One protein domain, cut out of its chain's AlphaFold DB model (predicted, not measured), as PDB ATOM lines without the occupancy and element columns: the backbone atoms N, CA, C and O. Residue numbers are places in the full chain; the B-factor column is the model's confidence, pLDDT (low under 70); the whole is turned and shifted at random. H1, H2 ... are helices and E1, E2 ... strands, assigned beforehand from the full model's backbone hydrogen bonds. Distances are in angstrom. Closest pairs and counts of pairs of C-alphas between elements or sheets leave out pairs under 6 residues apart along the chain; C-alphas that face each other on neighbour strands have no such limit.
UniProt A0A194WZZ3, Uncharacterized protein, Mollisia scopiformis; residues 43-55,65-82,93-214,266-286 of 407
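What this domain is: This is residues 43 to 55, 65 to 82, 93 to 214 and 266 to 286 of the 407 residues of an uncharacterized protein of Mollisia scopiformis (UniProt A0A194WZZ3). Picture a strongly twisted slab of six strands with helices over both faces: H3 and the long H6 over one, H7 over the other. Beyond H3, H4 packs on the small two-stranded sheet of E3 and E4, and H1 lies far out past the rest. The printed part has 174 residues, with seven named helices and eight named strands in the order E1 E2 H1 E3 H2 E4 E5 H3 H4 E6 H5 E7 H6 E8 H7. The large sheet runs E2 E1 E5 E6 E7 E8 and is mixed, E3 and E4 are antiparallel, and the class is mixed, helices and strands. The whole is compact, with a radius of gyration of the C-alphas of 16.3 A and spans of 53 by 46 by 36 A.

How they stand to each other: Start at the large sheet, where E2, residues 65 to 72, E1, residues 45 to 54, E5, residues 113 to 117, E6, residues 151 to 154, E7, residues 175 to 179, and E8, residues 269 to 273, run strand beside strand in that order. E2 and E8 are its edge strands. E2 and E1 are antiparallel at 155 degrees, with N 49 and O 70 2.8 A apart, within hydrogen-bond range. The other neighbour pairs are parallel; look for N 48 and O 115, N 116 and O 153, N 154 and O 177, and N 271 and O 176, each pair 2.8 A apart. H3, residues 121 to 132, is over E1 at a height over the sheet of 5.9 A and stands up from the sheet at 48 degrees; the closest C-alphas of E1 and H3 are those of Asp 50 and Ser 124, 5.2 A apart. On the same face H6, residues 187 to 214, is over E8 at a height of 10.0 A and runs along the strands, but only just, at 28 degrees to E8 on the local plane. On the opposite face H7, residues 275 to 285, is over E7 at a height of 8.6 A and runs along it at 14 degrees on the local plane; these are three layers, helices on both faces of a sheet. H5, residues 161 to 167, only grazes the sheet and touches H3 at a steep tilt of 57 degrees, the same way, closest at C-alphas 122 and 163, 6.0 A apart. H4, residues 136 to 148, touches H3 with its residues 138 to 142 alone, at a steep tilt of 48 degrees, opposite ways; the closest C-alphas are those of Gly 132 and Cys 138, 4.6 A apart. E5, H3 H4, E6 and E6, H5, E7 are strand-helix-strand units, parallel neighbour strands with helices between, each with a right-handed crossover. E3, residues 94 to 96, and E4, residues 105 to 107, pair with N 96 and O 105 2.8 A apart. H2, residues 98 to 101, only grazes the large sheet and only just touches H4, with 3 pairs of C-alphas within 8 A, the closest being 99 and 138, 5.6 A apart. H1, residues 78 to 81, is not on the large sheet and touches no helix. Each O i to N i+4 pair is within hydrogen-bond range in H4 and H7, against 7 of 8 in H3, 2 of 3 in H5 and 23 of 24 in H6.

Where its parts are: Find C-alpha 45 at (-25.811, -4.123, 21.599); from there E1 runs 28.2 A to C-alpha 54, and E2 is 21.4 A long. H6, 41.5 A long, ends at C-alpha 214, (-25.716, 2.877, 54.865). H4 measures 18.5 A, H3 16.8 A and H7 15.6 A; H7 ends at C-alpha 285, (-24.233, 4.305, 18.883).

The domain as a whole: The two C-alphas farthest apart are those of Cys 82 and Ala 186, 56.2 A. Three cuts leave out residues 56 to 64, 83 to 92 and 215 to 265, with C-alpha gaps of 5.7 A, 16.0 A and 19.2 A. Of the links that are printed whole, none is long. Mean pLDDT of the printed part is 86.6; residues 182 to 188, 214, 266 to 268 and 284 to 286 are under 70.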
ATOM      1  N   GLY A  43     -18.820   0.540  22.638       92.69
ATOM      2  CA  GLY A  43     -20.082  -0.068  23.043       92.69
ATOM      3  C   GLY A  43     -20.683  -0.907  21.925       92.69
ATOM      4  O   GLY A  43     -20.394  -0.727  20.741       92.69
ATOM      5  N   ARG A  44     -21.513  -1.880  22.293       94.94
ATOM      6  CA  ARG A  44     -22.301  -2.687  21.347       94.94
ATOM      7  C   ARG A  44     -23.605  -3.139  21.984       94.94
ATOM      8  O   ARG A  44     -23.750  -3.161  23.203       94.94
ATOM      9  N   VAL A  45     -24.541  -3.559  21.145       96.44
ATOM     10  CA  VAL A  45     -25.811  -4.123  21.599       96.44
ATOM     11  C   VAL A  45     -25.705  -5.641  21.666       96.44
ATOM     12  O   VAL A  45     -25.351  -6.295  20.682       96.44
ATOM     13  N   VAL A  46     -26.051  -6.208  22.820       97.19
ATOM     14  CA  VAL A  46     -26.292  -7.643  22.990       97.19
ATOM     15  C   VAL A  46     -27.795  -7.839  23.111       97.19
ATOM     16  O   VAL A  46     -28.399  -7.471  24.117       97.19
ATOM     17  N   ALA A  47     -28.407  -8.383  22.061       97.25
ATOM     18  CA  ALA A  47     -29.851  -8.546  21.984       97.25
ATOM     19  C   ALA A  47     -30.265  -9.924  22.501       97.25
ATOM     20  O   ALA A  47     -29.917 -10.946  21.912       97.25
ATOM     21  N   VAL A  48     -31.024  -9.959  23.588       95.88
ATOM     22  CA  VAL A  48     -31.639 -11.164  24.141       95.88
ATOM     23  C   VAL A  48     -33.044 -11.290  23.569       95.88
ATOM     24  O   VAL A  48     -33.857 -10.383  23.699       95.88
ATOM     25  N   THR A  49     -33.333 -12.426  22.945       93.75
ATOM     26  CA  THR A  49     -34.630 -12.737  22.336       93.75
ATOM     27  C   THR A  49     -35.216 -14.002  22.945       93.75
ATOM     28  O   THR A  49     -34.490 -14.940  23.272       93.75
ATOM     29  N   ASP A  50     -36.538 -14.050  23.074       90.56
ATOM     30  CA  ASP A  50     -37.275 -15.266  23.417       90.56
ATOM     31  C   ASP A  50     -37.864 -15.892  22.146       90.56
ATOM     32  O   ASP A  50     -38.681 -15.280  21.450       90.56
ATOM     33  N   ARG A  51     -37.483 -17.141  21.861       86.62
ATOM     34  CA  ARG A  51     -38.197 -17.996  20.918       86.62
ATOM     35  C   ARG A  51     -39.175 -18.873  21.689       86.62
ATOM     36  O   ARG A  51     -38.791 -19.844  22.340       86.62
ATOM     37  N   ARG A  52     -40.468 -18.597  21.536       81.38
ATOM     38  CA  ARG A  52     -41.512 -19.452  22.105       81.38
ATOM     39  C   ARG A  52     -41.679 -20.705  21.263       81.38
ATOM     40  O   ARG A  52     -42.209 -20.652  20.155       81.38
ATOM     41  N   ALA A  53     -41.258 -21.837  21.808       79.38
ATOM     42  CA  ALA A  53     -41.638 -23.133  21.278       79.38
ATOM     43  C   ALA A  53     -42.989 -23.528  21.885       79.38
ATOM     44  O   ALA A  53     -43.156 -23.512  23.112       79.38
ATOM     45  N   ARG A  54     -43.960 -23.878  21.031       77.19
ATOM     46  CA  ARG A  54     -45.130 -24.635  21.490       77.19
ATOM     47  C   ARG A  54     -44.612 -25.964  22.017       77.19
ATOM     48  O   ARG A  54     -43.883 -26.657  21.309       77.19
ATOM     49  N   LEU A  55     -44.938 -26.294  23.261       75.50
ATOM     50  CA  LEU A  55     -44.728 -27.648  23.741       75.50
ATOM     51  C   LEU A  55     -45.777 -28.502  23.037       75.50
ATOM     52  O   LEU A  55     -46.964 -28.359  23.312       75.50
ATOM     53  N   PHE A  65     -46.364 -22.864  26.520       75.75
ATOM     54  CA  PHE A  65     -45.229 -22.311  25.788       75.75
ATOM     55  C   PHE A  65     -43.989 -22.416  26.662       75.75
ATOM     56  O   PHE A  65     -43.991 -21.970  27.815       75.75
ATOM     57  N   ARG A  66     -42.911 -22.972  26.105       81.38
ATOM     58  CA  ARG A  66     -41.584 -22.827  26.695       81.38
ATOM     59  C   ARG A  66     -40.884 -21.688  25.976       81.38
ATOM     60  O   ARG A  66     -40.617 -21.779  24.780       81.38
ATOM     61  N   ALA A  67     -40.618 -20.623  26.720       84.56
ATOM     62  CA  ALA A  67     -39.717 -19.582  26.268       84.56
ATOM     63  C   ALA A  67     -38.301 -20.162  26.199       84.56
ATOM     64  O   ALA A  67     -37.802 -20.694  27.197       84.56
ATOM     65  N   GLN A  68     -37.683 -20.116  25.023       89.44
ATOM     66  CA  GLN A  68     -36.279 -20.452  24.840       89.44
ATOM     67  C   GLN A  68     -35.522 -19.153  24.600       89.44
ATOM     68  O   GLN A  68     -35.657 -18.528  23.549       89.44
ATOM     69  N   ILE A  69     -34.721 -18.755  25.584       92.31
ATOM     70  CA  ILE A  69     -33.897 -17.557  25.476       92.31
ATOM     71  C   ILE A  69     -32.743 -17.826  24.508       92.31
ATOM     72  O   ILE A  69     -32.119 -18.886  24.532       92.31
ATOM     73  N   SER A  70     -32.469 -16.858  23.644       94.19
ATOM     74  CA  SER A  70     -31.315 -16.837  22.752       94.19
ATOM     75  C   SER A  70     -30.724 -15.431  22.710       94.19
ATOM     76  O   SER A  70     -31.430 -14.456  22.961       94.19
ATOM     77  N   ALA A  71     -29.435 -15.303  22.405       95.75
ATOM     78  CA  ALA A  71     -28.779 -14.004  22.299       95.75
ATOM     79  C   ALA A  71     -28.163 -13.805  20.913       95.75
ATOM     80  O   ALA A  71     -27.526 -14.709  20.370       95.75
ATOM     81  N   ARG A  72     -28.319 -12.598  20.366       95.75
ATOM     82  CA  ARG A  72     -27.648 -12.113  19.160       95.75
ATOM     83  C   ARG A  72     -26.594 -11.096  19.569       95.75
ATOM     84  O   ARG A  72     -26.902 -10.103  20.227       95.75
ATOM     85  N   TRP A  73     -25.350 -11.357  19.194       96.12
ATOM     86  CA  TRP A  73     -24.209 -10.517  19.538       96.12
ATOM     87  C   TRP A  73     -23.067 -10.740  18.547       96.12
ATOM     88  O   TRP A  73     -22.999 -11.775  17.884       96.12
ATOM     89  N   THR A  74     -22.153  -9.774  18.479       95.06
ATOM     90  CA  THR A  74     -20.953  -9.842  17.638       95.06
ATOM     91  C   THR A  74     -19.724  -9.939  18.522       95.06
ATOM     92  O   THR A  74     -19.563  -9.125  19.431       95.06
ATOM     93  N   VAL A  75     -18.842 -10.910  18.274       95.12
ATOM     94  CA  VAL A  75     -17.558 -11.013  18.984       95.12
ATOM     95  C   VAL A  75     -16.718  -9.767  18.678       95.12
ATOM     96  O   VAL A  75     -16.535  -9.468  17.499       95.12
ATOM     97  N   PRO A  76     -16.193  -9.035  19.680       94.69
ATOM     98  CA  PRO A  76     -15.334  -7.885  19.424       94.69
ATOM     99  C   PRO A  76     -14.118  -8.324  18.606       94.69
ATOM    100  O   PRO A  76     -13.466  -9.307  18.962       94.69
ATOM    101  N   ALA A  77     -13.795  -7.602  17.529       94.62
ATOM    102  CA  ALA A  77     -12.698  -7.968  16.626       94.62
ATOM    103  C   ALA A  77     -11.368  -8.138  17.380       94.62
ATOM    104  O   ALA A  77     -10.637  -9.098  17.152       94.62
ATOM    105  N   VAL A  78     -11.122  -7.276  18.372       95.81
ATOM    106  CA  VAL A  78      -9.978  -7.316  19.297       95.81
ATOM    107  C   VAL A  78      -9.849  -8.661  20.047       95.81
ATOM    108  O   VAL A  78      -8.742  -9.112  20.335       95.81
ATOM    109  N   MET A  79     -10.939  -9.404  20.276       95.94
ATOM    110  CA  MET A  79     -10.881 -10.759  20.851       95.94
ATOM    111  C   MET A  79     -10.434 -11.835  19.854       95.94
ATOM    112  O   MET A  79     -10.173 -12.964  20.264       95.94
ATOM    113  N   GLN A  80     -10.371 -11.537  18.559       96.38
ATOM    114  CA  GLN A  80     -10.051 -12.513  17.514       96.38
ATOM    115  C   GLN A  80      -8.653 -12.317  16.910       96.38
ATOM    116  O   GLN A  80      -8.167 -13.223  16.243       96.38
ATOM    117  N   VAL A  81      -7.983 -11.187  17.176       96.12
ATOM    118  CA  VAL A  81      -6.697 -10.839  16.540       96.12
ATOM    119  C   VAL A  81      -5.544 -11.748  16.982       96.12
ATOM    120  O   VAL A  81      -4.942 -12.441  16.168       96.12
ATOM    121  N   CYS A  82      -5.191 -11.737  18.271       96.62
ATOM    122  CA  CYS A  82      -4.054 -12.494  18.803       96.62
ATOM    123  C   CYS A  82      -4.226 -12.810  20.302       96.62
ATOM    124  O   CYS A  82      -5.221 -12.445  20.929       96.62
ATOM    125  N   TYR A  93     -14.033  -7.317  29.699       97.38
ATOM    126  CA  TYR A  93     -15.248  -8.083  29.420       97.38
ATOM    127  C   TYR A  93     -15.484  -9.183  30.449       97.38
ATOM    128  O   TYR A  93     -14.630 -10.043  30.675       97.38
ATOM    129  N   THR A  94     -16.707  -9.223  30.966       97.50
ATOM    130  CA  THR A  94     -17.215 -10.310  31.801       97.50
ATOM    131  C   THR A  94     -18.026 -11.265  30.941       97.50
ATOM    132  O   THR A  94     -18.829 -10.849  30.112       97.50
ATOM    133  N   TYR A  95     -17.825 -12.565  31.119       97.00
ATOM    134  CA  TYR A  95     -18.645 -13.571  30.455       97.00
ATOM    135  C   TYR A  95     -19.966 -13.746  31.207       97.00
ATOM    136  O   TYR A  95     -19.951 -14.065  32.394       97.00
ATOM    137  N   ILE A  96     -21.082 -13.555  30.508       97.44
ATOM    138  CA  ILE A  96     -22.444 -13.658  31.041       97.44
ATOM    139  C   ILE A  96     -23.294 -14.634  30.217       97.44
ATOM    140  O   ILE A  96     -22.896 -15.077  29.138       97.44
ATOM    141  N   LEU A  97     -24.493 -14.924  30.714       95.50
ATOM    142  CA  LEU A  97     -25.522 -15.791  30.138       95.50
ATOM    143  C   LEU A  97     -25.091 -17.238  29.869       95.50
ATOM    144  O   LEU A  97     -25.748 -17.940  29.098       95.50
ATOM    145  N   LYS A  98     -24.008 -17.707  30.499       95.56
ATOM    146  CA  LYS A  98     -23.461 -19.040  30.226       95.56
ATOM    147  C   LYS A  98     -24.452 -20.130  30.599       95.56
ATOM    148  O   LYS A  98     -24.670 -21.048  29.809       95.56
ATOM    149  N   ASP A  99     -25.050 -20.018  31.778       92.00
ATOM    150  CA  ASP A  99     -25.944 -21.048  32.300       92.00
ATOM    151  C   ASP A  99     -27.350 -20.927  31.691       92.00
ATOM    152  O   ASP A  99     -28.036 -21.930  31.496       92.00
ATOM    153  N   GLN A 100     -27.750 -19.717  31.285       91.00
ATOM    154  CA  GLN A 100     -29.035 -19.480  30.620       91.00
ATOM    155  C   GLN A 100     -29.052 -19.921  29.149       91.00
ATOM    156  O   GLN A 100     -30.067 -20.435  28.676       91.00
ATOM    157  N   LEU A 101     -27.954 -19.707  28.416       92.31
ATOM    158  CA  LEU A 101     -27.861 -19.978  26.974       92.31
ATOM    159  C   LEU A 101     -27.109 -21.271  26.642       92.31
ATOM    160  O   LEU A 101     -27.166 -21.743  25.507       92.31
ATOM    161  N   GLY A 102     -26.367 -21.829  27.601       93.50
ATOM    162  CA  GLY A 102     -25.422 -22.926  27.379       93.50
ATOM    163  C   GLY A 102     -24.078 -22.481  26.788       93.50
ATOM    164  O   GLY A 102     -23.191 -23.309  26.589       93.50
ATOM    165  N   PHE A 103     -23.893 -21.186  26.518       94.81
ATOM    166  CA  PHE A 103     -22.633 -20.605  26.062       94.81
ATOM    167  C   PHE A 103     -22.442 -19.209  26.645       94.81
ATOM    168  O   PHE A 103     -23.392 -18.470  26.873       94.81
ATOM    169  N   ALA A 104     -21.183 -18.849  26.874       96.44
ATOM    170  CA  ALA A 104     -20.826 -17.579  27.473       96.44
ATOM    171  C   ALA A 104     -20.802 -16.448  26.434       96.44
ATOM    172  O   ALA A 104     -20.178 -16.576  25.379       96.44
ATOM    173  N   VAL A 105     -21.422 -15.324  26.771       97.19
ATOM    174  CA  VAL A 105     -21.412 -14.089  25.987       97.19
ATOM    175  C   VAL A 105     -20.450 -13.116  26.667       97.19
ATOM    176  O   VAL A 105     -20.704 -12.740  27.810       97.19
ATOM    177  N   PRO A 106     -19.330 -12.710  26.041       97.50
ATOM    178  CA  PRO A 106     -18.535 -11.617  26.589       97.50
ATOM    179  C   PRO A 106     -19.428 -10.376  26.639       97.50
ATOM    180  O   PRO A 106     -20.165 -10.145  25.684       97.50
ATOM    181  N   PHE A 107     -19.375  -9.591  27.708       97.88
ATOM    182  CA  PHE A 107     -20.170  -8.377  27.894       97.88
ATOM    183  C   PHE A 107     -19.373  -7.341  28.692       97.88
ATOM    184  O   PHE A 107     -18.792  -7.661  29.730       97.88
ATOM    185  N   ASN A 108     -19.320  -6.108  28.195       97.31
ATOM    186  CA  ASN A 108     -18.697  -4.991  28.894       97.31
ATOM    187  C   ASN A 108     -19.776  -4.166  29.599       97.31
ATOM    188  O   ASN A 108     -20.451  -3.365  28.966       97.31
ATOM    189  N   PHE A 109     -19.917  -4.323  30.914       97.31
ATOM    190  CA  PHE A 109     -20.945  -3.628  31.697       97.31
ATOM    191  C   PHE A 109     -20.873  -2.096  31.644       97.31
ATOM    192  O   PHE A 109     -21.874  -1.447  31.938       97.31
ATOM    193  N   GLN A 110     -19.722  -1.533  31.263       95.88
ATOM    194  CA  GLN A 110     -19.539  -0.086  31.170       95.88
ATOM    195  C   GLN A 110     -20.091   0.534  29.890       95.88
ATOM    196  O   GLN A 110     -20.351   1.730  29.862       95.88
ATOM    197  N   HIS A 111     -20.219  -0.262  28.833       95.12
ATOM    198  CA  HIS A 111     -20.347   0.249  27.470       95.12
ATOM    199  C   HIS A 111     -21.357  -0.538  26.632       95.12
ATOM    200  O   HIS A 111     -22.027   0.014  25.760       95.12
ATOM    201  N   ASP A 112     -21.496  -1.841  26.885       97.56
ATOM    202  CA  ASP A 112     -22.451  -2.679  26.175       97.56
ATOM    203  C   ASP A 112     -23.876  -2.404  26.680       97.56
ATOM    204  O   ASP A 112     -24.137  -2.249  27.875       97.56
ATOM    205  N   THR A 113     -24.820  -2.384  25.742       97.44
ATOM    206  CA  THR A 113     -26.253  -2.290  26.026       97.44
ATOM    207  C   THR A 113     -26.883  -3.669  25.939       97.44
ATOM    208  O   THR A 113     -26.775  -4.348  24.913       97.44
ATOM    209  N   LEU A 114     -27.584  -4.076  26.996       97.94
ATOM    210  CA  LEU A 114     -28.427  -5.266  26.960       97.94
ATOM    211  C   LEU A 114     -29.788  -4.876  26.378       97.94
ATOM    212  O   LEU A 114     -30.509  -4.069  26.962       97.94
ATOM    213  N   LEU A 115     -30.134  -5.427  25.218       97.38
ATOM    214  CA  LEU A 115     -31.415  -5.179  24.561       97.38
ATOM    215  C   LEU A 115     -32.335  -6.383  24.752       97.38
ATOM    216  O   LEU A 115     -32.022  -7.478  24.294       97.38
ATOM    217  N   MET A 116     -33.493  -6.176  25.366       96.81
ATOM    218  CA  MET A 116     -34.579  -7.154  25.387       96.81
ATOM    219  C   MET A 116     -35.372  -7.021  24.088       96.81
ATOM    220  O   MET A 116     -36.209  -6.131  23.938       96.81
ATOM    221  N   ASP A 117     -35.056  -7.895  23.144       92.94
ATOM    222  CA  ASP A 117     -35.563  -7.924  21.776       92.94
ATOM    223  C   ASP A 117     -36.622  -9.032  21.614       92.94
ATOM    224  O   ASP A 117     -36.733  -9.966  22.414       92.94
ATOM    225  N   GLY A 118     -37.440  -8.922  20.577       86.69
ATOM    226  CA  GLY A 118     -38.532  -9.831  20.252       86.69
ATOM    227  C   GLY A 118     -39.836  -9.091  19.941       86.69
ATOM    228  O   GLY A 118     -39.909  -7.870  20.078       86.69
ATOM    229  N   PRO A 119     -40.900  -9.828  19.564       83.19
ATOM    230  CA  PRO A 119     -42.205  -9.235  19.245       83.19
ATOM    231  C   PRO A 119     -42.786  -8.398  20.394       83.19
ATOM    232  O   PRO A 119     -43.535  -7.451  20.177       83.19
ATOM    233  N   ASP A 120     -42.438  -8.761  21.630       87.94
ATOM    234  CA  ASP A 120     -42.755  -8.011  22.838       87.94
ATOM    235  C   ASP A 120     -41.585  -8.175  23.819       87.94
ATOM    236  O   ASP A 120     -41.539  -9.136  24.593       87.94
ATOM    237  N   GLY A 121     -40.604  -7.273  23.761       91.00
ATOM    238  CA  GLY A 121     -39.404  -7.343  24.599       91.00
ATOM    239  C   GLY A 121     -39.706  -7.238  26.093       91.00
ATOM    240  O   GLY A 121     -38.927  -7.734  26.905       91.00
ATOM    241  N   THR A 122     -40.882  -6.736  26.493       91.88
ATOM    242  CA  THR A 122     -41.331  -6.855  27.890       91.88
ATOM    243  C   THR A 122     -41.572  -8.299  28.315       91.88
ATOM    244  O   THR A 122     -41.312  -8.663  29.465       91.88
ATOM    245  N   VAL A 123     -42.020  -9.150  27.390       90.81
ATOM    246  CA  VAL A 123     -42.168 -10.583  27.642       90.81
ATOM    247  C   VAL A 123     -40.828 -11.304  27.535       90.81
ATOM    248  O   VAL A 123     -40.594 -12.230  28.312       90.81
ATOM    249  N   SER A 124     -39.932 -10.871  26.642       92.12
ATOM    250  CA  SER A 124     -38.552 -11.376  26.611       92.12
ATOM    251  C   SER A 124     -37.848 -11.113  27.944       92.12
ATOM    252  O   SER A 124     -37.281 -12.041  28.510       92.12
ATOM    253  N   MET A 125     -37.989  -9.907  28.504       94.12
ATOM    254  CA  MET A 125     -37.482  -9.544  29.834       94.12
ATOM    255  C   MET A 125     -38.038 -10.464  30.924       94.12
ATOM    256  O   MET A 125     -37.300 -10.999  31.745       94.12
ATOM    257  N   TRP A 126     -39.349 -10.714  30.917       91.75
ATOM    258  CA  TRP A 126     -39.936 -11.625  31.899       91.75
ATOM    259  C   TRP A 126     -39.414 -13.060  31.753       91.75
ATOM    260  O   TRP A 126     -39.138 -13.731  32.749       91.75
ATOM    261  N   SER A 127     -39.279 -13.538  30.520       91.06
ATOM    262  CA  SER A 127     -38.776 -14.882  30.242       91.06
ATOM    263  C   SER A 127     -37.307 -15.020  30.637       91.06
ATOM    264  O   SER A 127     -36.939 -16.040  31.216       91.06
ATOM    265  N   PHE A 128     -36.508 -13.980  30.395       91.81
ATOM    266  CA  PHE A 128     -35.119 -13.851  30.823       91.81
ATOM    267  C   PHE A 128     -34.989 -13.977  32.347       91.81
ATOM    268  O   PHE A 128     -34.317 -14.882  32.841       91.81
ATOM    269  N   GLU A 129     -35.742 -13.169  33.096       93.00
ATOM    270  CA  GLU A 129     -35.761 -13.222  34.562       93.00
ATOM    271  C   GLU A 129     -36.235 -14.581  35.087       93.00
ATOM    272  O   GLU A 129     -35.683 -15.142  36.033       93.00
ATOM    273  N   LYS A 130     -37.275 -15.155  34.474       91.12
ATOM    274  CA  LYS A 130     -37.842 -16.436  34.909       91.12
ATOM    275  C   LYS A 130     -36.900 -17.608  34.634       91.12
ATOM    276  O   LYS A 130     -36.837 -18.515  35.467       91.12
ATOM    277  N   ALA A 131     -36.198 -17.606  33.501       87.00
ATOM    278  CA  ALA A 131     -35.286 -18.679  33.114       87.00
ATOM    279  C   ALA A 131     -34.195 -18.898  34.168       87.00
ATOM    280  O   ALA A 131     -33.849 -20.044  34.457       87.00
ATOM    281  N   GLY A 132     -33.720 -17.824  34.804       82.56
ATOM    282  CA  GLY A 132     -32.668 -17.932  35.804       82.56
ATOM    283  C   GLY A 132     -33.116 -18.271  37.225       82.56
ATOM    284  O   GLY A 132     -32.268 -18.613  38.037       82.56
ATOM    285  N   ARG A 133     -34.415 -18.238  37.562       86.62
ATOM    286  CA  ARG A 133     -34.874 -18.410  38.963       86.62
ATOM    287  C   ARG A 133     -34.714 -19.824  39.521       86.62
ATOM    288  O   ARG A 133     -34.592 -19.975  40.734       86.62
ATOM    289  N   ASN A 134     -34.743 -20.839  38.662       86.88
ATOM    290  CA  ASN A 134     -34.751 -22.239  39.100       86.88
ATOM    291  C   ASN A 134     -33.348 -22.832  39.282       86.88
ATOM    292  O   ASN A 134     -33.222 -23.879  39.909       86.88
ATOM    293  N   ASP A 135     -32.312 -22.181  38.751       92.69
ATOM    294  CA  ASP A 135     -30.928 -22.650  38.815       92.69
ATOM    295  C   ASP A 135     -30.077 -21.703  39.675       92.69
ATOM    296  O   ASP A 135     -30.198 -20.481  39.595       92.69
ATOM    297  N   GLU A 136     -29.241 -22.249  40.562       94.44
ATOM    298  CA  GLU A 136     -28.439 -21.426  41.473       94.44
ATOM    299  C   GLU A 136     -27.381 -20.596  40.741       94.44
ATOM    300  O   GLU A 136     -27.167 -19.437  41.106       94.44
ATOM    301  N   ASN A 137     -26.746 -21.152  39.710       93.81
ATOM    302  CA  ASN A 137     -25.719 -20.441  38.961       93.81
ATOM    303  C   ASN A 137     -26.355 -19.348  38.102       93.81
ATOM    304  O   ASN A 137     -25.910 -18.202  38.168       93.81
ATOM    305  N   CYS A 138     -27.483 -19.639  37.445       93.69
ATOM    306  CA  CYS A 138     -28.253 -18.614  36.746       93.69
ATOM    307  C   CYS A 138     -28.704 -17.478  37.677       93.69
ATOM    308  O   CYS A 138     -28.691 -16.322  37.263       93.69
ATOM    309  N   ARG A 139     -29.093 -17.762  38.931       94.06
ATOM    310  CA  ARG A 139     -29.441 -16.708  39.906       94.06
ATOM    311  C   ARG A 139     -28.244 -15.838  40.272       94.06
ATOM    312  O   ARG A 139     -28.403 -14.626  40.382       94.06
ATOM    313  N   LYS A 140     -27.063 -16.432  40.467       95.44
ATOM    314  CA  LYS A 140     -25.821 -15.679  40.723       95.44
ATOM    315  C   LYS A 140     -25.458 -14.807  39.523       95.44
ATOM    316  O   LYS A 140     -25.091 -13.648  39.697       95.44
ATOM    317  N   GLU A 141     -25.610 -15.350  38.321       95.19
ATOM    318  CA  GLU A 141     -25.370 -14.636  37.072       95.19
ATOM    319  C   GLU A 141     -26.357 -13.474  36.876       95.19
ATOM    320  O   GLU A 141     -25.925 -12.362  36.584       95.19
ATOM    321  N   LEU A 142     -27.656 -13.682  37.125       95.25
ATOM    322  CA  LEU A 142     -28.662 -12.611  37.112       95.25
ATOM    323  C   LEU A 142     -28.356 -11.529  38.147       95.25
ATOM    324  O   LEU A 142     -28.355 -10.356  37.799       95.25
ATOM    325  N   ALA A 143     -28.028 -11.906  39.386       95.06
ATOM    326  CA  ALA A 143     -27.681 -10.944  40.428       95.06
ATOM    327  C   ALA A 143     -26.455 -10.096  40.043       95.06
ATOM    328  O   ALA A 143     -26.433  -8.891  40.280       95.06
ATOM    329  N   MET A 144     -25.451 -10.704  39.402       96.62
ATOM    330  CA  MET A 144     -24.310  -9.979  38.844       96.62
ATOM    331  C   MET A 144     -24.749  -9.007  37.740       96.62
ATOM    332  O   MET A 144     -24.290  -7.868  37.734       96.62
ATOM    333  N   ILE A 145     -25.629  -9.424  36.826       96.94
ATOM    334  CA  ILE A 145     -26.151  -8.545  35.769       96.94
ATOM    335  C   ILE A 145     -26.935  -7.378  36.384       96.94
ATOM    336  O   ILE A 145     -26.660  -6.230  36.053       96.94
ATOM    337  N   HIS A 146     -27.845  -7.639  37.324       95.50
ATOM    338  CA  HIS A 146     -28.618  -6.617  38.039       95.50
ATOM    339  C   HIS A 146     -27.723  -5.592  38.746       95.50
ATOM    340  O   HIS A 146     -27.977  -4.390  38.681       95.50
ATOM    341  N   ALA A 147     -26.647  -6.058  39.379       95.19
ATOM    342  CA  ALA A 147     -25.735  -5.199  40.121       95.19
ATOM    343  C   ALA A 147     -24.790  -4.379  39.229       95.19
ATOM    344  O   ALA A 147     -24.305  -3.345  39.676       95.19
ATOM    345  N   ASN A 148     -24.487  -4.816  38.001       96.56
ATOM    346  CA  ASN A 148     -23.439  -4.189  37.180       96.56
ATOM    347  C   ASN A 148     -23.947  -3.544  35.885       96.56
ATOM    348  O   ASN A 148     -23.231  -2.731  35.307       96.56
ATOM    349  N   LEU A 149     -25.144  -3.886  35.403       97.06
ATOM    350  CA  LEU A 149     -25.651  -3.367  34.135       97.06
ATOM    351  C   LEU A 149     -25.944  -1.868  34.209       97.06
ATOM    352  O   LEU A 149     -26.740  -1.429  35.038       97.06
ATOM    353  N   LYS A 150     -25.349  -1.117  33.275       95.75
ATOM    354  CA  LYS A 150     -25.555   0.327  33.118       95.75
ATOM    355  C   LYS A 150     -26.552   0.705  32.037       95.75
ATOM    356  O   LYS A 150     -27.308   1.656  32.221       95.75
ATOM    357  N   HIS A 151     -26.591  -0.038  30.935       96.19
ATOM    358  CA  HIS A 151     -27.426   0.301  29.784       96.19
ATOM    359  C   HIS A 151     -28.382  -0.847  29.461       96.19
ATOM    360  O   HIS A 151     -27.969  -1.935  29.051       96.19
ATOM    361  N   LEU A 152     -29.676  -0.595  29.653       96.81
ATOM    362  CA  LEU A 152     -30.755  -1.534  29.365       96.81
ATOM    363  C   LEU A 152     -31.732  -0.899  28.382       96.81
ATOM    364  O   LEU A 152     -32.229   0.203  28.605       96.81
ATOM    365  N   ALA A 153     -32.057  -1.621  27.320       96.44
ATOM    366  CA  ALA A 153     -33.111  -1.247  26.392       96.44
ATOM    367  C   ALA A 153     -34.151  -2.363  26.321       96.44
ATOM    368  O   ALA A 153     -33.812  -3.543  26.277       96.44
ATOM    369  N   ILE A 154     -35.428  -1.997  26.298       95.38
ATOM    370  CA  ILE A 154     -36.536  -2.936  26.157       95.38
ATOM    371  C   ILE A 154     -37.323  -2.531  24.918       95.38
ATOM    372  O   ILE A 154     -37.916  -1.455  24.868       95.38
ATOM    373  N   GLN A 155     -37.322  -3.395  23.908       93.44
ATOM    374  CA  GLN A 155     -38.145  -3.205  22.721       93.44
ATOM    375  C   GLN A 155     -39.574  -3.671  23.000       93.44
ATOM    376  O   GLN A 155     -39.825  -4.526  23.847       93.44
ATOM    377  N   GLY A 156     -40.541  -3.134  22.273       88.25
ATOM    378  CA  GLY A 156     -41.908  -3.627  22.304       88.25
ATOM    379  C   GLY A 156     -42.911  -2.529  22.026       88.25
ATOM    380  O   GLY A 156     -42.571  -1.355  21.908       88.25
ATOM    381  N   GLN A 157     -44.169  -2.937  21.932       84.69
ATOM    382  CA  GLN A 157     -45.280  -2.016  21.729       84.69
ATOM    383  C   GLN A 157     -45.942  -1.605  23.035       84.69
ATOM    384  O   GLN A 157     -46.798  -0.747  23.017       84.69
ATOM    385  N   ARG A 158     -45.650  -2.247  24.165       85.38
ATOM    386  CA  ARG A 158     -46.338  -1.954  25.423       85.38
ATOM    387  C   ARG A 158     -45.401  -2.148  26.587       85.38
ATOM    388  O   ARG A 158     -44.587  -3.060  26.568       85.38
ATOM    389  N   LEU A 159     -45.574  -1.330  27.613       87.19
ATOM    390  CA  LEU A 159     -44.901  -1.500  28.889       87.19
ATOM    391  C   LEU A 159     -45.825  -2.258  29.842       87.19
ATOM    392  O   LEU A 159     -46.876  -1.749  30.232       87.19
ATOM    393  N   LEU A 160     -45.451  -3.481  30.216       88.31
ATOM    394  CA  LEU A 160     -46.198  -4.243  31.211       88.31
ATOM    395  C   LEU A 160     -45.841  -3.732  32.616       88.31
ATOM    396  O   LEU A 160     -44.655  -3.561  32.902       88.31
ATOM    397  N   PRO A 161     -46.806  -3.567  33.543       86.38
ATOM    398  CA  PRO A 161     -46.511  -3.154  34.920       86.38
ATOM    399  C   PRO A 161     -45.470  -4.044  35.604       86.38
ATOM    400  O   PRO A 161     -44.635  -3.573  36.368       86.38
ATOM    401  N   ARG A 162     -45.467  -5.340  35.275       88.69
ATOM    402  CA  ARG A 162     -44.469  -6.287  35.775       88.69
ATOM    403  C   ARG A 162     -43.045  -5.924  35.357       88.69
ATOM    404  O   ARG A 162     -42.140  -6.094  36.161       88.69
ATOM    405  N   THR A 163     -42.846  -5.420  34.141       90.88
ATOM    406  CA  THR A 163     -41.526  -5.015  33.642       90.88
ATOM    407  C   THR A 163     -40.903  -3.952  34.531       90.88
ATOM    408  O   THR A 163     -39.705  -4.003  34.767       90.88
ATOM    409  N   LEU A 164     -41.709  -3.054  35.102       90.06
ATOM    410  CA  LEU A 164     -41.224  -2.046  36.044       90.06
ATOM    411  C   LEU A 164     -40.633  -2.679  37.308       90.06
ATOM    412  O   LEU A 164     -39.562  -2.271  37.740       90.06
ATOM    413  N   ASN A 165     -41.285  -3.706  37.858       89.94
ATOM    414  CA  ASN A 165     -40.782  -4.419  39.037       89.94
ATOM    415  C   ASN A 165     -39.478  -5.173  38.744       89.94
ATOM    416  O   ASN A 165     -38.618  -5.284  39.612       89.94
ATOM    417  N   GLU A 166     -39.333  -5.714  37.534       93.12
ATOM    418  CA  GLU A 166     -38.094  -6.394  37.146       93.12
ATOM    419  C   GLU A 166     -36.963  -5.371  36.916       93.12
ATOM    420  O   GLU A 166     -35.860  -5.551  37.416       93.12
ATOM    421  N   VAL A 167     -37.248  -4.235  36.271       92.94
ATOM    422  CA  VAL A 167     -36.272  -3.151  36.042       92.94
ATOM    423  C   VAL A 167     -35.773  -2.511  37.346       92.94
ATOM    424  O   VAL A 167     -34.623  -2.085  37.423       92.94
ATOM    425  N   GLN A 168     -36.590  -2.485  38.401       91.38
ATOM    426  CA  GLN A 168     -36.172  -1.990  39.718       91.38
ATOM    427  C   GLN A 168     -35.039  -2.807  40.355       91.38
ATOM    428  O   GLN A 168     -34.350  -2.289  41.231       91.38
ATOM    429  N   GLN A 169     -34.822  -4.056  39.927       92.31
ATOM    430  CA  GLN A 169     -33.741  -4.898  40.453       92.31
ATOM    431  C   GLN A 169     -32.359  -4.424  39.994       92.31
ATOM    432  O   GLN A 169     -31.361  -4.736  40.636       92.31
ATOM    433  N   PHE A 170     -32.289  -3.642  38.915       93.31
ATOM    434  CA  PHE A 170     -31.033  -3.148  38.379       93.31
ATOM    435  C   PHE A 170     -30.612  -1.871  39.110       93.31
ATOM    436  O   PHE A 170     -31.192  -0.806  38.908       93.31
ATOM    437  N   THR A 171     -29.606  -1.968  39.977       90.62
ATOM    438  CA  THR A 171     -29.232  -0.879  40.900       90.62
ATOM    439  C   THR A 171     -28.254   0.130  40.303       90.62
ATOM    440  O   THR A 171     -28.134   1.243  40.815       90.62
ATOM    441  N   ASN A 172     -27.565  -0.249  39.224       92.12
ATOM    442  CA  ASN A 172     -26.510   0.540  38.585       92.12
ATOM    443  C   ASN A 172     -26.862   1.021  37.173       92.12
ATOM    444  O   ASN A 172     -25.969   1.425  36.432       92.12
ATOM    445  N   LEU A 173     -28.148   1.032  36.804       93.12
ATOM    446  CA  LEU A 173     -28.547   1.597  35.518       93.12
ATOM    447  C   LEU A 173     -28.201   3.088  35.447       93.12
ATOM    448  O   LEU A 173     -28.475   3.860  36.366       93.12
ATOM    449  N   GLU A 174     -27.618   3.468  34.319       90.81
ATOM    450  CA  GLU A 174     -27.364   4.840  33.882       90.81
ATOM    451  C   GLU A 174     -28.272   5.206  32.708       90.81
ATOM    452  O   GLU A 174     -28.681   6.354  32.578       90.81
ATOM    453  N   THR A 175     -28.634   4.235  31.867       92.56
ATOM    454  CA  THR A 175     -29.564   4.434  30.754       92.56
ATOM    455  C   THR A 175     -30.593   3.321  30.740       92.56
ATOM    456  O   THR A 175     -30.251   2.137  30.697       92.56
ATOM    457  N   LEU A 176     -31.863   3.708  30.729       94.38
ATOM    458  CA  LEU A 176     -32.978   2.791  30.560       94.38
ATOM    459  C   LEU A 176     -33.841   3.270  29.399       94.38
ATOM    460  O   LEU A 176     -34.414   4.354  29.475       94.38
ATOM    461  N   VAL A 177     -33.981   2.446  28.362       93.38
ATOM    462  CA  VAL A 177     -34.912   2.710  27.261       93.38
ATOM    463  C   VAL A 177     -36.127   1.802  27.373       93.38
ATOM    464  O   VAL A 177     -35.997   0.578  27.343       93.38
ATOM    465  N   LEU A 178     -37.310   2.400  27.501       91.56
ATOM    466  CA  LEU A 178     -38.585   1.691  27.607       91.56
ATOM    467  C   LEU A 178     -39.444   1.901  26.354       91.56
ATOM    468  O   LEU A 178     -39.382   2.974  25.740       91.56
ATOM    469  N   PRO A 179     -40.287   0.914  25.994       88.81
ATOM    470  CA  PRO A 179     -41.228   1.080  24.901       88.81
ATOM    471  C   PRO A 179     -42.290   2.119  25.269       88.81
ATOM    472  O   PRO A 179     -42.845   2.091  26.372       88.81
ATOM    473  N   SER A 180     -42.607   3.012  24.330       78.50
ATOM    474  CA  SER A 180     -43.787   3.876  24.451       78.50
ATOM    475  C   SER A 180     -45.059   3.024  24.502       78.50
ATOM    476  O   SER A 180     -45.158   2.011  23.809       78.50
ATOM    477  N   ASN A 181     -46.032   3.403  25.334       77.00
ATOM    478  CA  ASN A 181     -47.279   2.659  25.494       77.00
ATOM    479  C   ASN A 181     -48.407   3.307  24.662       77.00
ATOM    480  O   ASN A 181     -48.990   4.271  25.138       77.00
ATOM    481  N   PRO A 182     -48.760   2.790  23.470       64.94
ATOM    482  CA  PRO A 182     -49.721   3.371  22.531       64.94
ATOM    483  C   PRO A 182     -51.170   3.306  23.011       64.94
ATOM    484  O   PRO A 182     -52.033   3.911  22.389       64.94
ATOM    485  N   PHE A 183     -51.471   2.565  24.082       63.22
ATOM    486  CA  PHE A 183     -52.851   2.349  24.523       63.22
ATOM    487  C   PHE A 183     -53.431   3.513  25.337       63.22
ATOM    488  O   PHE A 183     -54.615   3.497  25.675       63.22
ATOM    489  N   TRP A 184     -52.635   4.539  25.634       62.66
ATOM    490  CA  TRP A 184     -53.107   5.748  26.301       62.66
ATOM    491  C   TRP A 184     -53.500   6.773  25.241       62.66
ATOM    492  O   TRP A 184     -52.821   7.758  25.050       62.66
ATOM    493  N   ASN A 185     -54.613   6.557  24.538       53.97
ATOM    494  CA  ASN A 185     -55.032   7.344  23.361       53.97
ATOM    495  C   ASN A 185     -55.145   8.885  23.539       53.97
ATOM    496  O   ASN A 185     -55.481   9.578  22.582       53.97
ATOM    497  N   ALA A 186     -54.895   9.443  24.726       58.09
ATOM    498  CA  ALA A 186     -54.752  10.878  24.935       58.09
ATOM    499  C   ALA A 186     -53.263  11.280  24.836       58.09
ATOM    500  O   ALA A 186     -52.463  10.778  25.629       58.09
ATOM    501  N   PRO A 187     -52.880  12.215  23.944       60.47
ATOM    502  CA  PRO A 187     -51.510  12.736  23.850       60.47
ATOM    503  C   PRO A 187     -50.956  13.205  25.204       60.47
ATOM    504  O   PRO A 187     -49.832  12.880  25.568       60.47
ATOM    505  N   GLU A 188     -51.794  13.866  26.006       66.75
ATOM    506  CA  GLU A 188     -51.457  14.321  27.363       66.75
ATOM    507  C   GLU A 188     -51.241  13.160  28.354       66.75
ATOM    508  O   GLU A 188     -50.514  13.288  29.338       66.75
ATOM    509  N   GLY A 189     -51.850  12.000  28.092       72.25
ATOM    510  CA  GLY A 189     -51.732  10.805  28.923       72.25
ATOM    511  C   GLY A 189     -50.388  10.094  28.774       72.25
ATOM    512  O   GLY A 189     -49.890   9.548  29.758       72.25
ATOM    513  N   HIS A 190     -49.778  10.130  27.584       74.06
ATOM    514  CA  HIS A 190     -48.475   9.500  27.335       74.06
ATOM    515  C   HIS A 190     -47.358  10.166  28.129       74.06
ATOM    516  O   HIS A 190     -46.640   9.488  28.865       74.06
ATOM    517  N   ASP A 191     -47.228  11.485  28.007       76.69
ATOM    518  CA  ASP A 191     -46.147  12.230  28.651       76.69
ATOM    519  C   ASP A 191     -46.293  12.197  30.172       76.69
ATOM    520  O   ASP A 191     -45.326  11.929  30.886       76.69
ATOM    521  N   ALA A 192     -47.521  12.357  30.679       77.25
ATOM    522  CA  ALA A 192     -47.802  12.245  32.105       77.25
ATOM    523  C   ALA A 192     -47.510  10.835  32.649       77.25
ATOM    524  O   ALA A 192     -46.961  10.698  33.744       77.25
ATOM    525  N   PHE A 193     -47.854   9.777  31.905       79.44
ATOM    526  CA  PHE A 193     -47.539   8.401  32.293       79.44
ATOM    527  C   PHE A 193     -46.027   8.162  32.312       79.44
ATOM    528  O   PHE A 193     -45.495   7.707  33.325       79.44
ATOM    529  N   ASN A 194     -45.333   8.518  31.231       79.44
ATOM    530  CA  ASN A 194     -43.886   8.381  31.108       79.44
ATOM    531  C   ASN A 194     -43.164   9.129  32.236       79.44
ATOM    532  O   ASN A 194     -42.313   8.548  32.909       79.44
ATOM    533  N   LEU A 195     -43.570  10.371  32.520       80.31
ATOM    534  CA  LEU A 195     -43.035  11.166  33.623       80.31
ATOM    535  C   LEU A 195     -43.250  10.476  34.977       80.31
ATOM    536  O   LEU A 195     -42.307  10.345  35.751       80.31
ATOM    537  N   ARG A 196     -44.461   9.970  35.256       82.00
ATOM    538  CA  ARG A 196     -44.760   9.252  36.511       82.00
ATOM    539  C   ARG A 196     -43.923   7.987  36.670       82.00
ATOM    540  O   ARG A 196     -43.461   7.695  37.771       82.00
ATOM    541  N   ILE A 197     -43.732   7.227  35.593       82.25
ATOM    542  CA  ILE A 197     -42.896   6.025  35.612       82.25
ATOM    543  C   ILE A 197     -41.427   6.389  35.836       82.25
ATOM    544  O   ILE A 197     -40.793   5.785  36.702       82.25
ATOM    545  N   SER A 198     -40.907   7.386  35.115       81.62
ATOM    546  CA  SER A 198     -39.548   7.900  35.316       81.62
ATOM    547  C   SER A 198     -39.323   8.341  36.753       81.62
ATOM    548  O   SER A 198     -38.378   7.880  37.387       81.62
ATOM    549  N   GLU A 199     -40.214   9.172  37.298       84.19
ATOM    550  CA  GLU A 199     -40.114   9.655  38.676       84.19
ATOM    551  C   GLU A 199     -40.158   8.508  39.686       84.19
ATOM    552  O   GLU A 199     -39.348   8.455  40.610       84.19
ATOM    553  N   ARG A 200     -41.035   7.522  39.486       84.62
ATOM    554  CA  ARG A 200     -41.110   6.356  40.372       84.62
ATOM    555  C   ARG A 200     -39.825   5.527  40.361       84.62
ATOM    556  O   ARG A 200     -39.356   5.118  41.427       84.62
ATOM    557  N   LEU A 201     -39.276   5.248  39.180       84.31
ATOM    558  CA  LEU A 201     -38.011   4.519  39.043       84.31
ATOM    559  C   LEU A 201     -36.868   5.309  39.682       84.31
ATOM    560  O   LEU A 201     -36.110   4.753  40.477       84.31
ATOM    561  N   ARG A 202     -36.816   6.619  39.426       84.75
ATOM    562  CA  ARG A 202     -35.841   7.541  40.010       84.75
ATOM    563  C   ARG A 202     -35.876   7.515  41.536       84.75
ATOM    564  O   ARG A 202     -34.839   7.288  42.152       84.75
ATOM    565  N   LEU A 203     -37.057   7.666  42.141       85.25
ATOM    566  CA  LEU A 203     -37.235   7.619  43.595       85.25
ATOM    567  C   LEU A 203     -36.815   6.267  44.181       85.25
ATOM    568  O   LEU A 203     -36.109   6.231  45.187       85.25
ATOM    569  N   THR A 204     -37.198   5.166  43.529       84.38
ATOM    570  CA  THR A 204     -36.852   3.810  43.982       84.38
ATOM    571  C   THR A 204     -35.336   3.602  43.971       84.38
ATOM    572  O   THR A 204     -34.761   3.137  44.952       84.38
ATOM    573  N   TRP A 205     -34.656   3.995  42.894       84.38
ATOM    574  CA  TRP A 205     -33.202   3.867  42.800       84.38
ATOM    575  C   TRP A 205     -32.456   4.798  43.751       84.38
ATOM    576  O   TRP A 205     -31.435   4.400  44.308       84.38
ATOM    577  N   SER A 206     -32.964   6.007  43.994       84.19
ATOM    578  CA  SER A 206     -32.407   6.895  45.017       84.19
ATOM    579  C   SER A 206     -32.488   6.285  46.414       84.19
ATOM    580  O   SER A 206     -31.502   6.340  47.147       84.19
ATOM    581  N   GLN A 207     -33.615   5.662  46.766       86.62
ATOM    582  CA  GLN A 207     -33.773   4.965  48.046       86.62
ATOM    583  C   GLN A 207     -32.816   3.774  48.158       86.62
ATOM    584  O   GLN A 207     -32.094   3.660  49.143       86.62
ATOM    585  N   LEU A 208     -32.738   2.933  47.121       80.25
ATOM    586  CA  LEU A 208     -31.845   1.769  47.111       80.25
ATOM    587  C   LEU A 208     -30.365   2.156  47.240       80.25
ATOM    588  O   LEU A 208     -29.625   1.476  47.948       80.25
ATOM    589  N   LYS A 209     -29.932   3.254  46.604       80.75
ATOM    590  CA  LYS A 209     -28.559   3.768  46.750       80.75
ATOM    591  C   LYS A 209     -28.280   4.248  48.172       80.75
ATOM    592  O   LYS A 209     -27.280   3.848  48.755       80.75
ATOM    593  N   GLN A 210     -29.197   5.020  48.760       84.50
ATOM    594  CA  GLN A 210     -29.061   5.472  50.149       84.50
ATOM    595  C   GLN A 210     -28.980   4.291  51.127       84.50
ATOM    596  O   GLN A 210     -28.150   4.293  52.031       84.50
ATOM    597  N   GLU A 211     -29.796   3.254  50.936       85.69
ATOM    598  CA  GLU A 211     -29.742   2.045  51.763       85.69
ATOM    599  C   GLU A 211     -28.464   1.218  51.558       85.69
ATOM    600  O   GLU A 211     -27.998   0.570  52.499       85.69
ATOM    601  N   GLY A 212     -27.917   1.212  50.339       77.12
ATOM    602  CA  GLY A 212     -26.643   0.576  50.008       77.12
ATOM    603  C   GLY A 212     -25.475   1.242  50.730       77.12
ATOM    604  O   GLY A 212     -24.742   0.566  51.449       77.12
ATOM    605  N   ASP A 213     -25.385   2.570  50.644       70.38
ATOM    606  CA  ASP A 213     -24.328   3.353  51.295       70.38
ATOM    607  C   ASP A 213     -24.368   3.207  52.825       70.38
ATOM    608  O   ASP A 213     -23.334   3.134  53.487       70.38
ATOM    609  N   ILE A 214     -25.562   3.083  53.416       58.47
ATOM    610  CA  ILE A 214     -25.716   2.877  54.865       58.47
ATOM    611  C   ILE A 214     -25.147   1.520  55.315       58.47
ATOM    612  O   ILE A 214     -24.663   1.406  56.446       58.47
ATOM    613  N   SER A 266     -27.748  13.773  39.527       40.66
ATOM    614  CA  SER A 266     -27.397  12.781  38.489       40.66
ATOM    615  C   SER A 266     -27.996  11.378  38.641       40.66
ATOM    616  O   SER A 266     -27.510  10.525  39.386       40.66
ATOM    617  N   HIS A 267     -29.039  11.140  37.850       53.81
ATOM    618  CA  HIS A 267     -29.862   9.938  37.845       53.81
ATOM    619  C   HIS A 267     -29.696   9.125  36.565       53.81
ATOM    620  O   HIS A 267     -29.266   9.687  35.559       53.81
ATOM    621  N   PRO A 268     -30.097   7.840  36.575       63.66
ATOM    622  CA  PRO A 268     -30.362   7.116  35.343       63.66
ATOM    623  C   PRO A 268     -31.231   7.947  34.409       63.66
ATOM    624  O   PRO A 268     -32.311   8.415  34.780       63.66
ATOM    625  N   GLU A 269     -30.751   8.105  33.188       79.94
ATOM    626  CA  GLU A 269     -31.487   8.716  32.106       79.94
ATOM    627  C   GLU A 269     -32.524   7.700  31.612       79.94
ATOM    628  O   GLU A 269     -32.220   6.755  30.876       79.94
ATOM    629  N   VAL A 270     -33.762   7.854  32.082       80.19
ATOM    630  CA  VAL A 270     -34.897   7.058  31.609       80.19
ATOM    631  C   VAL A 270     -35.438   7.711  30.345       80.19
ATOM    632  O   VAL A 270     -36.002   8.804  30.387       80.19
ATOM    633  N   LYS A 271     -35.269   7.029  29.215       82.00
ATOM    634  CA  LYS A 271     -35.779   7.451  27.912       82.00
ATOM    635  C   LYS A 271     -36.960   6.579  27.530       82.00
ATOM    636  O   LYS A 271     -36.879   5.353  27.538       82.00
ATOM    637  N   PHE A 272     -38.044   7.213  27.121       75.44
ATOM    638  CA  PHE A 272     -39.109   6.526  26.406       75.44
ATOM    639  C   PHE A 272     -38.883   6.752  24.927       75.44
ATOM    640  O   PHE A 272     -38.715   7.888  24.489       75.44
ATOM    641  N   MET A 273     -38.843   5.666  24.166       77.25
ATOM    642  CA  MET A 273     -38.650   5.740  22.727       77.25
ATOM    643  C   MET A 273     -39.743   4.954  22.029       77.25
ATOM    644  O   MET A 273     -40.164   3.880  22.472       77.25
ATOM    645  N   VAL A 274     -40.203   5.491  20.905       76.44
ATOM    646  CA  VAL A 274     -40.942   4.685  19.940       76.44
ATOM    647  C   VAL A 274     -39.943   3.732  19.284       76.44
ATOM    648  O   VAL A 274     -38.752   4.029  19.189       76.44
ATOM    649  N   GLU A 275     -40.407   2.580  18.807       70.94
ATOM    650  CA  GLU A 275     -39.529   1.558  18.228       70.94
ATOM    651  C   GLU A 275     -38.606   2.106  17.124       70.94
ATOM    652  O   GLU A 275     -37.433   1.741  17.049       70.94
ATOM    653  N   LYS A 276     -39.111   3.022  16.291       78.19
ATOM    654  CA  LYS A 276     -38.321   3.680  15.243       78.19
ATOM    655  C   LYS A 276     -37.144   4.472  15.822       78.19
ATOM    656  O   LYS A 276     -36.038   4.364  15.299       78.19
ATOM    657  N   ASP A 277     -37.368   5.217  16.899       77.12
ATOM    658  CA  ASP A 277     -36.346   6.062  17.523       77.12
ATOM    659  C   ASP A 277     -35.323   5.216  18.275       77.12
ATOM    660  O   ASP A 277     -34.129   5.484  18.178       77.12
ATOM    661  N   LEU A 278     -35.766   4.132  18.925       78.12
ATOM    662  CA  LEU A 278     -34.864   3.148  19.524       78.12
ATOM    663  C   LEU A 278     -33.920   2.571  18.463       78.12
ATOM    664  O   LEU A 278     -32.718   2.490  18.691       78.12
ATOM    665  N   ARG A 279     -34.425   2.224  17.272       77.06
ATOM    666  CA  ARG A 279     -33.577   1.726  16.176       77.06
ATOM    667  C   ARG A 279     -32.553   2.762  15.723       77.06
ATOM    668  O   ARG A 279     -31.397   2.402  15.530       77.06
ATOM    669  N   VAL A 280     -32.958   4.024  15.570       80.38
ATOM    670  CA  VAL A 280     -32.037   5.114  15.205       80.38
ATOM    671  C   VAL A 280     -30.986   5.316  16.295       80.38
ATOM    672  O   VAL A 280     -29.807   5.426  15.982       80.38
ATOM    673  N   HIS A 281     -31.391   5.296  17.566       76.12
ATOM    674  CA  HIS A 281     -30.492   5.446  18.705       76.12
ATOM    675  C   HIS A 281     -29.453   4.317  18.769       76.12
ATOM    676  O   HIS A 281     -28.257   4.585  18.880       76.12
ATOM    677  N   LEU A 282     -29.890   3.063  18.616       77.38
ATOM    678  CA  LEU A 282     -28.994   1.905  18.604       77.38
ATOM    679  C   LEU A 282     -28.068   1.915  17.377       77.38
ATOM    680  O   LEU A 282     -26.885   1.623  17.516       77.38
ATOM    681  N   ALA A 283     -28.566   2.296  16.196       71.25
ATOM    682  CA  ALA A 283     -27.759   2.394  14.977       71.25
ATOM    683  C   ALA A 283     -26.746   3.554  15.005       71.25
ATOM    684  O   ALA A 283     -25.697   3.463  14.379       71.25
ATOM    685  N   ALA A 284     -27.048   4.642  15.720       67.69
ATOM    686  CA  ALA A 284     -26.141   5.777  15.876       67.69
ATOM    687  C   ALA A 284     -24.994   5.477  16.853       67.69
ATOM    688  O   ALA A 284     -23.883   5.954  16.646       67.69
ATOM    689  N   GLY A 285     -25.254   4.689  17.902       49.81
ATOM    690  CA  GLY A 285     -24.233   4.305  18.883       49.81
ATOM    691  C   GLY A 285     -23.418   3.071  18.491       49.81
ATOM    692  O   GLY A 285     -22.365   2.825  19.069       49.81
ATOM    693  N   THR A 286     -23.899   2.255  17.549       42.12
ATOM    694  CA  THR A 286     -23.288   0.960  17.233       42.12
ATOM    695  C   THR A 286     -23.537   0.565  15.775       42.12
ATOM    696  O   THR A 286     -24.619   0.795  15.242       42.12
TER     697      THR A 286